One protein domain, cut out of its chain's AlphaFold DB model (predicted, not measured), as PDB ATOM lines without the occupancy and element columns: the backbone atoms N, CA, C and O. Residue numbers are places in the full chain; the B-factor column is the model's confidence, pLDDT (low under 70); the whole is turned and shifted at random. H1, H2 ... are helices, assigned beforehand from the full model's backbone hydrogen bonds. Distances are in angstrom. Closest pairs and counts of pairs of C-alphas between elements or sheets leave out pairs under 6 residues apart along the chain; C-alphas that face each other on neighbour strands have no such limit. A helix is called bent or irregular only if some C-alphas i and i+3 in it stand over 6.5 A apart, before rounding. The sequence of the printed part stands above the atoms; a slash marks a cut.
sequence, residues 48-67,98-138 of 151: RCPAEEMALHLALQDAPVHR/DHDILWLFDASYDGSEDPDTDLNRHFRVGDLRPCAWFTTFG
ATOM      1  N   ARG A  48     104.825 102.309 113.045       95.12
ATOM      2  CA  ARG A  48     104.656 103.088 111.806       95.12
ATOM      3  C   ARG A  48     105.720 102.799 110.758       95.12
ATOM      4  O   ARG A  48     105.648 103.370 109.671       95.12
ATOM      5  N   CYS A  49     106.710 101.979 111.084       95.75
ATOM      6  CA  CYS A  49     107.770 101.532 110.188       95.75
ATOM      7  C   CYS A  49     108.316 100.166 110.644       95.75
ATOM      8  O   CYS A  49     108.094  99.789 111.802       95.75
ATOM      9  N   PRO A  50     109.083  99.455 109.794       96.81
ATOM     10  CA  PRO A  50     109.610  98.138 110.151       96.81
ATOM     11  C   PRO A  50     110.513  98.135 111.397       96.81
ATOM     12  O   PRO A  50     110.525  97.172 112.160       96.81
ATOM     13  N   ALA A  51     111.251  99.224 111.648       96.81
ATOM     14  CA  ALA A  51     112.061  99.357 112.859       96.81
ATOM     15  C   ALA A  51     111.209  99.359 114.135       96.81
ATOM     16  O   ALA A  51     111.591  98.730 115.119       96.81
ATOM     17  N   GLU A  52     110.070 100.060 114.127       96.94
ATOM     18  CA  GLU A  52     109.143 100.075 115.262       96.94
ATOM     19  C   GLU A  52     108.523  98.679 115.465       96.94
ATOM     20  O   GLU A  52     108.438  98.218 116.599       96.94
ATOM     21  N   GLU A  53     108.178  97.945 114.402       96.88
ATOM     22  CA  GLU A  53     107.651  96.573 114.539       96.88
ATOM     23  C   GLU A  53     108.681  95.615 115.143       96.88
ATOM     24  O   GLU A  53     108.381  94.884 116.087       96.88
ATOM     25  N   MET A  54     109.925  95.664 114.660       97.31
ATOM     26  CA  MET A  54     111.017  94.869 115.223       97.31
ATOM     27  C   MET A  54     111.297  95.244 116.689       97.31
ATOM     28  O   MET A  54     111.521  94.366 117.522       97.31
ATOM     29  N   ALA A  55     111.256  96.533 117.038       96.75
ATOM     30  CA  ALA A  55     111.420  96.982 118.421       96.75
ATOM     31  C   ALA A  55     110.293  96.464 119.331       96.75
ATOM     32  O   ALA A  55     110.564  95.960 120.424       96.75
ATOM     33  N   LEU A  56     109.040  96.532 118.866       96.38
ATOM     34  CA  LEU A  56     107.888  96.001 119.591       96.38
ATOM     35  C   LEU A  56     107.995  94.482 119.772       96.38
ATOM     36  O   LEU A  56     107.721  93.981 120.860       96.38
ATOM     37  N   HIS A  57     108.448  93.756 118.748       96.38
ATOM     38  CA  HIS A  57     108.659  92.310 118.823       96.38
ATOM     39  C   HIS A  57     109.621  91.934 119.956       96.38
ATOM     40  O   HIS A  57     109.301  91.089 120.791       96.38
ATOM     41  N   LEU A  58     110.780  92.597 120.022       95.50
ATOM     42  CA  LEU A  58     111.765  92.354 121.077       95.50
ATOM     43  C   LEU A  58     111.206  92.702 122.465       95.50
ATOM     44  O   LEU A  58     111.401  91.937 123.411       95.50
ATOM     45  N   ALA A  59     110.458  93.804 122.583       94.12
ATOM     46  CA  ALA A  59     109.816  94.193 123.837       94.12
ATOM     47  C   ALA A  59     108.777  93.156 124.308       94.12
ATOM     48  O   ALA A  59     108.736  92.820 125.492       94.12
ATOM     49  N   LEU A  60     107.975  92.604 123.391       94.00
ATOM     50  CA  LEU A  60     106.999  91.553 123.698       94.00
ATOM     51  C   LEU A  60     107.672  90.238 124.113       94.00
ATOM     52  O   LEU A  60     107.179  89.570 125.020       94.00
ATOM     53  N   GLN A  61     108.821  89.888 123.525       93.62
ATOM     54  CA  GLN A  61     109.611  88.732 123.971       93.62
ATOM     55  C   GLN A  61     110.115  88.885 125.415       93.62
ATOM     56  O   GLN A  61     110.181  87.899 126.154       93.62
ATOM     57  N   ASP A  62     110.447  90.109 125.830       91.38
ATOM     58  CA  ASP A  62     110.992  90.390 127.162       91.38
ATOM     59  C   ASP A  62     109.891  90.588 128.222       91.38
ATOM     60  O   ASP A  62     110.111  90.353 129.418       91.38
ATOM     61  N   ALA A  63     108.681  90.973 127.802       90.25
ATOM     62  CA  ALA A  63     107.557  91.291 128.684       90.25
ATOM     63  C   ALA A  63     107.224  90.193 129.724       90.25
ATOM     64  O   ALA A  63     107.063  90.529 130.906       90.25
ATOM     65  N   PRO A  64     107.205  88.881 129.392       90.44
ATOM     66  CA  PRO A  64     106.990  87.823 130.381       90.44
ATOM     67  C   PRO A  64     108.046  87.789 131.490       90.44
ATOM     68  O   PRO A  64     107.727  87.469 132.640       90.44
ATOM     69  N   VAL A  65     109.307  88.085 131.158       89.12
ATOM     70  CA  VAL A  65     110.420  88.088 132.116       89.12
ATOM     71  C   VAL A  65     110.309  89.302 133.030       89.12
ATOM     72  O   VAL A  65     110.330  89.141 134.251       89.12
ATOM     73  N   HIS A  66     110.094  90.491 132.463       85.50
ATOM     74  CA  HIS A  66     109.911  91.721 133.238       85.50
ATOM     75  C   HIS A  66     108.717  91.642 134.192       85.50
ATOM     76  O   HIS A  66     108.823  92.062 135.348       85.50
ATOM     77  N   ARG A  67     107.613  91.021 133.754       83.69
ATOM     78  CA  ARG A  67     106.459  90.748 134.618       83.69
ATOM     79  C   ARG A  67     106.829  89.850 135.796       83.69
ATOM     80  O   ARG A  67     106.525  90.188 136.934       83.69
ATOM     81  N   ASP A  98     101.711  93.651 109.801       88.06
ATOM     82  CA  ASP A  98     101.913  92.279 109.358       88.06
ATOM     83  C   ASP A  98     103.102  91.655 110.118       88.06
ATOM     84  O   ASP A  98     103.666  92.253 111.035       88.06
ATOM     85  N   HIS A  99     103.475  90.422 109.775       90.88
ATOM     86  CA  HIS A  99     104.579  89.703 110.422       90.88
ATOM     87  C   HIS A  99     105.759  89.461 109.480       90.88
ATOM     88  O   HIS A  99     106.639  88.657 109.796       90.88
ATOM     89  N   ASP A 100     105.811  90.148 108.338       92.94
ATOM     90  CA  ASP A 100     106.805  89.865 107.300       92.94
ATOM     91  C   ASP A 100     108.215  90.256 107.764       92.94
ATOM     92  O   ASP A 100     109.196  89.570 107.470       92.94
ATOM     93  N   ILE A 101     108.330  91.293 108.604       94.38
ATOM     94  CA  ILE A 101     109.593  91.688 109.247       94.38
ATOM     95  C   ILE A 101     110.213  90.565 110.098       94.38
ATOM     96  O   ILE A 101     111.432  90.528 110.291       94.38
ATOM     97  N   LEU A 102     109.406  89.613 110.580       95.00
ATOM     98  CA  LEU A 102     109.880  88.475 111.370       95.00
ATOM     99  C   LEU A 102     110.474  87.360 110.501       95.00
ATOM    100  O   LEU A 102     111.229  86.533 111.015       95.00
ATOM    101  N   TRP A 103     110.212  87.355 109.190       94.81
ATOM    102  CA  TRP A 103     110.804  86.380 108.266       94.81
ATOM    103  C   TRP A 103     112.328  86.499 108.223       94.81
ATOM    104  O   TRP A 103     113.018  85.510 108.006       94.81
ATOM    105  N   LEU A 104     112.867  87.678 108.545       95.19
ATOM    106  CA  LEU A 104     114.305  87.946 108.592       95.19
ATOM    107  C   LEU A 104     115.069  87.106 109.632       95.19
ATOM    108  O   LEU A 104     116.302  87.045 109.599       95.19
ATOM    109  N   PHE A 105     114.369  86.476 110.580       93.81
ATOM    110  CA  PHE A 105     114.973  85.536 111.525       93.81
ATOM    111  C   PHE A 105     115.168  84.134 110.942       93.81
ATOM    112  O   PHE A 105     116.050  83.395 111.395       93.81
ATOM    113  N   ASP A 106     114.376  83.763 109.940       93.31
ATOM    114  CA  ASP A 106     114.362  82.432 109.353       93.31
ATOM    115  C   ASP A 106     115.126  82.429 108.024       93.31
ATOM    116  O   ASP A 106     114.743  83.056 107.041       93.31
ATOM    117  N   ALA A 107     116.218  81.662 107.990       89.38
ATOM    118  CA  ALA A 107     117.089  81.556 106.822       89.38
ATOM    119  C   ALA A 107     116.378  81.024 105.563       89.38
ATOM    120  O   ALA A 107     116.888  81.192 104.458       89.38
ATOM    121  N   SER A 108     115.223  80.365 105.704       91.19
ATOM    122  CA  SER A 108     114.430  79.905 104.559       91.19
ATOM    123  C   SER A 108     113.783  81.046 103.765       91.19
ATOM    124  O   SER A 108     113.412  80.829 102.611       91.19
ATOM    125  N   TYR A 109     113.715  82.250 104.342       90.75
ATOM    126  CA  TYR A 109     113.218  83.461 103.692       90.75
ATOM    127  C   TYR A 109     114.332  84.449 103.317       90.75
ATOM    128  O   TYR A 109     114.025  85.554 102.878       90.75
ATOM    129  N   ASP A 110     115.613  84.075 103.433       89.94
ATOM    130  CA  ASP A 110     116.729  84.938 103.015       89.94
ATOM    131  C   ASP A 110     116.527  85.409 101.552       89.94
ATOM    132  O   ASP A 110     116.270  84.610 100.643       89.94
ATOM    133  N   GLY A 111     116.634  86.721 101.315       90.50
ATOM    134  CA  GLY A 111     116.315  87.378 100.045       90.50
ATOM    135  C   GLY A 111     114.910  87.991  99.994       90.50
ATOM    136  O   GLY A 111     114.619  88.757  99.071       90.50
ATOM    137  N   SER A 112     114.029  87.704 100.962       93.25
ATOM    138  CA  SER A 112     112.722  88.362 101.063       93.25
ATOM    139  C   SER A 112     112.834  89.832 101.454       93.25
ATOM    140  O   SER A 112     111.858  90.554 101.309       93.25
ATOM    141  N   GLU A 113     113.985  90.298 101.937       94.88
ATOM    142  CA  GLU A 113     114.185  91.689 102.331       94.88
ATOM    143  C   GLU A 113     114.278  92.653 101.149       94.88
ATOM    144  O   GLU A 113     113.926  93.825 101.285       94.88
ATOM    145  N   ASP A 114     114.753  92.171  99.999       95.44
ATOM    146  CA  ASP A 114     114.945  92.984  98.805       95.44
ATOM    147  C   ASP A 114     113.657  92.998  97.956       95.44
ATOM    148  O   ASP A 114     113.221  91.938  97.485       95.44
ATOM    149  N   PRO A 115     113.046  94.179  97.720       95.00
ATOM    150  CA  PRO A 115     111.800  94.302  96.961       95.00
ATOM    151  C   PRO A 115     111.906  93.827  95.503       95.00
ATOM    152  O   PRO A 115     110.883  93.578  94.856       95.00
ATOM    153  N   ASP A 116     113.122  93.677  94.972       95.69
ATOM    154  CA  ASP A 116     113.353  93.243  93.597       95.69
ATOM    155  C   ASP A 116     113.432  91.712  93.432       95.69
ATOM    156  O   ASP A 116     113.543  91.224  92.296       95.69
ATOM    157  N   THR A 117     113.314  90.926  94.507       94.62
ATOM    158  CA  THR A 117     113.298  89.457  94.415       94.62
ATOM    159  C   THR A 117     111.916  88.903  94.073       94.62
ATOM    160  O   THR A 117     110.873  89.495  94.361       94.62
ATOM    161  N   ASP A 118     111.890  87.727  93.440       93.88
ATOM    162  CA  ASP A 118     110.631  87.046  93.114       93.88
ATOM    163  C   ASP A 118     109.855  86.647  94.370       93.88
ATOM    164  O   ASP A 118     108.630  86.757  94.386       93.88
ATOM    165  N   LEU A 119     110.565  86.235  95.426       91.12
ATOM    166  CA  LEU A 119     109.977  85.883  96.714       91.12
ATOM    167  C   LEU A 119     109.235  87.082  97.318       91.12
ATOM    168  O   LEU A 119     108.048  86.975  97.626       91.12
ATOM    169  N   ASN A 120     109.903  88.237  97.407       95.12
ATOM    170  CA  ASN A 120     109.306  89.456  97.937       95.12
ATOM    171  C   ASN A 120     108.080  89.882  97.125       95.12
ATOM    172  O   ASN A 120     107.002  90.065  97.685       95.12
ATOM    173  N   ARG A 121     108.201  89.965  95.793       94.19
ATOM    174  CA  ARG A 121     107.081  90.361  94.921       94.19
ATOM    175  C   ARG A 121     105.895  89.406  95.002       94.19
ATOM    176  O   ARG A 121     104.752  89.856  94.901       94.19
ATOM    177  N   HIS A 122     106.155  88.106  95.143       92.62
ATOM    178  CA  HIS A 122     105.110  87.093  95.253       92.62
ATOM    179  C   HIS A 122     104.275  87.286  96.522       92.62
ATOM    180  O   HIS A 122     103.046  87.273  96.446       92.62
ATOM    181  N   PHE A 123     104.938  87.514  97.656       90.38
ATOM    182  CA  PHE A 123     104.287  87.680  98.957       90.38
ATOM    183  C   PHE A 123     103.911  89.132  99.291       90.38
ATOM    184  O   PHE A 123     103.098  89.352 100.177       90.38
ATOM    185  N   ARG A 124     104.396  90.103  98.506       91.19
ATOM    186  CA  ARG A 124     104.193  91.553  98.679       91.19
ATOM    187  C   ARG A 124     104.740  92.104  99.998       91.19
ATOM    188  O   ARG A 124     104.162  93.032 100.549       91.19
ATOM    189  N   VAL A 125     105.886  91.575 100.411       92.12
ATOM    190  CA  VAL A 125     106.571  91.901 101.670       92.12
ATOM    191  C   VAL A 125     106.981  93.380 101.758       92.12
ATOM    192  O   VAL A 125     106.911  93.997 102.814       92.12
ATOM    193  N   GLY A 126     107.394  93.988 100.640       92.38
ATOM    194  CA  GLY A 126     107.900  95.367 100.637       92.38
ATOM    195  C   GLY A 126     109.381  95.461 101.021       92.38
ATOM    196  O   GLY A 126     110.070  94.455 101.125       92.38
ATOM    197  N   ASP A 127     109.927  96.669 101.157       95.44
ATOM    198  CA  ASP A 127     111.372  96.846 101.370       95.44
ATOM    199  C   ASP A 127     111.753  96.650 102.845       95.44
ATOM    200  O   ASP A 127     111.551  97.545 103.668       95.44
ATOM    201  N   LEU A 128     112.328  95.486 103.172       95.94
ATOM    202  CA  LEU A 128     112.836  95.176 104.515       95.94
ATOM    203  C   LEU A 128     114.364  95.232 104.592       95.94
ATOM    204  O   LEU A 128     114.952  94.773 105.578       95.94
ATOM    205  N   ARG A 129     115.042  95.806 103.590       96.38
ATOM    206  CA  ARG A 129     116.481  96.071 103.699       96.38
ATOM    207  C   ARG A 129     116.718  97.032 104.868       96.38
ATOM    208  O   ARG A 129     115.914  97.941 105.078       96.38
ATOM    209  N   PRO A 130     117.839  96.928 105.603       96.44
ATOM    210  CA  PRO A 130     118.053  97.736 106.806       96.44
ATOM    211  C   PRO A 130     117.947  99.251 106.579       96.44
ATOM    212  O   PRO A 130     117.513  99.973 107.473       96.44
ATOM    213  N   CYS A 131     118.295  99.745 105.387       95.19
ATOM    214  CA  CYS A 131     118.162 101.160 105.033       95.19
ATOM    215  C   CYS A 131     116.704 101.641 104.928       95.19
ATOM    216  O   CYS A 131     116.446 102.831 105.100       95.19
ATOM    217  N   ALA A 132     115.753 100.740 104.671       96.00
ATOM    218  CA  ALA A 132     114.336 101.049 104.526       96.00
ATOM    219  C   ALA A 132     113.551 100.942 105.843       96.00
ATOM    220  O   ALA A 132     112.444 101.471 105.921       96.00
ATOM    221  N   TRP A 133     114.130 100.359 106.901       96.62
ATOM    222  CA  TRP A 133     113.448 100.106 108.181       96.62
ATOM    223  C   TRP A 133     112.854 101.349 108.856       96.62
ATOM    224  O   TRP A 133     111.949 101.234 109.677       96.62
ATOM    225  N   PHE A 134     113.344 102.541 108.529       95.44
ATOM    226  CA  PHE A 134     112.878 103.801 109.116       95.44
ATOM    227  C   PHE A 134     111.890 104.552 108.218       95.44
ATOM    228  O   PHE A 134     111.429 105.640 108.570       95.44
ATOM    229  N   THR A 135     111.554 103.980 107.062       94.50
ATOM    230  CA  THR A 135     110.562 104.538 106.148       94.50
ATOM    231  C   THR A 135     109.170 104.246 106.687       94.50
ATOM    232  O   THR A 135     108.845 103.112 107.031       94.50
ATOM    233  N   THR A 136     108.343 105.285 106.783       94.69
ATOM    234  CA  THR A 136     106.973 105.149 107.280       94.69
ATOM    235  C   THR A 136     106.128 104.319 106.318       94.69
ATOM    236  O   THR A 136     106.166 104.543 105.106       94.69
ATOM    237  N   PHE A 137     105.327 103.406 106.859       92.38
ATOM    238  CA  PHE A 137     104.328 102.663 106.103       92.38
ATOM    239  C   PHE A 137     103.351 103.610 105.399       92.38
ATOM    240  O   PHE A 137     102.938 104.631 105.949       92.38
ATOM    241  N   GLY A 138     102.937 103.263 104.178       89.00
ATOM    242  CA  GLY A 138     102.120 104.150 103.339       89.00
ATOM    243  C   GLY A 138     100.738 104.497 103.913       89.00
ATOM    244  O   GLY A 138     100.127 105.476 103.490       89.00
TER     245      GLY A 138
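AT A GLANCE: This is residues 48 to 67 and 98 to 138 of the 151 residues of an uncharacterized protein of Streptosporangium sp. 'caverna' (UniProt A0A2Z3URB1). One long helix, H1, reaches out of a small body made largely of loops; its residues 58 to 67 stick out as an arm, while its other end meets the short helix H2. A second short helix, H3, lies at the far end of the body from that arm and touches no helix. The printed part has 61 residues with three named helices, H1, H2 and H3 in that order, and no named strand; the class is all helix, though just 30 of the 61 residues, under half, are in named elements. The whole is only just loose, close to compact, with a radius of gyration of the C-alphas of 12.7 A, and it is elongated, spanning 42 by 26 by 17 A, with the arm of H1 along the greatest span.

HOW THE PARTS SIT: Start with H1, residues 50 to 67, and look at its residues 50 to 54, which alone touch H2, residues 100 to 105. The closest C-alphas of the two are those of Pro 50 and Ile 101, 6.5 A apart. Their lines stand at a steep tilt of 67 degrees, and they run the same way. Go on to H3, residues 118 to 123, and you find it apart from both H1 and H2. In the backbone, every O i to N i+4 pair of H3 is within hydrogen-bond range, against 12 of 14 in H1 and 0 of 2 in H2, where 2 of 3 O i to N i+3 pairs are within range.

IN THESE COORDINATES: Find C-alpha 50 at (109.610, 98.138, 110.151); from there H1 runs 25.8 A to C-alpha 67 at (106.459, 90.748, 134.618). Near residue 61 it has a kink of 36 degrees, and it is only just irregular: C-alphas 61 and 64 are 7.0 A apart. H2 runs from Asp 100 to Phe 105, 10.2 A; it is neither bent nor irregular, but only just, with C-alphas 101 and 104 6.1 A apart. H3 runs 8.6 A from Asp 118 to C-alpha 123 at (104.287, 87.680, 98.957).

THE WHOLE: The two C-alphas farthest apart are those of Arg 67 and Asp 118, 41.9 A. Set aside residues 58 to 67 of H1, which stand free, and the other 51 residues span 25 by 22 by 18 A. Residues 68 to 97 are cut out and not printed; the gap from C-alpha 67 to C-alpha 98 is 25.7 A. Residues 106 to 117 make the long link from H2 to H3, and residues 124 to 138 are another long stretch with no named element. The mean pLDDT of the printed part is 93.5, and no printed residue is under 70.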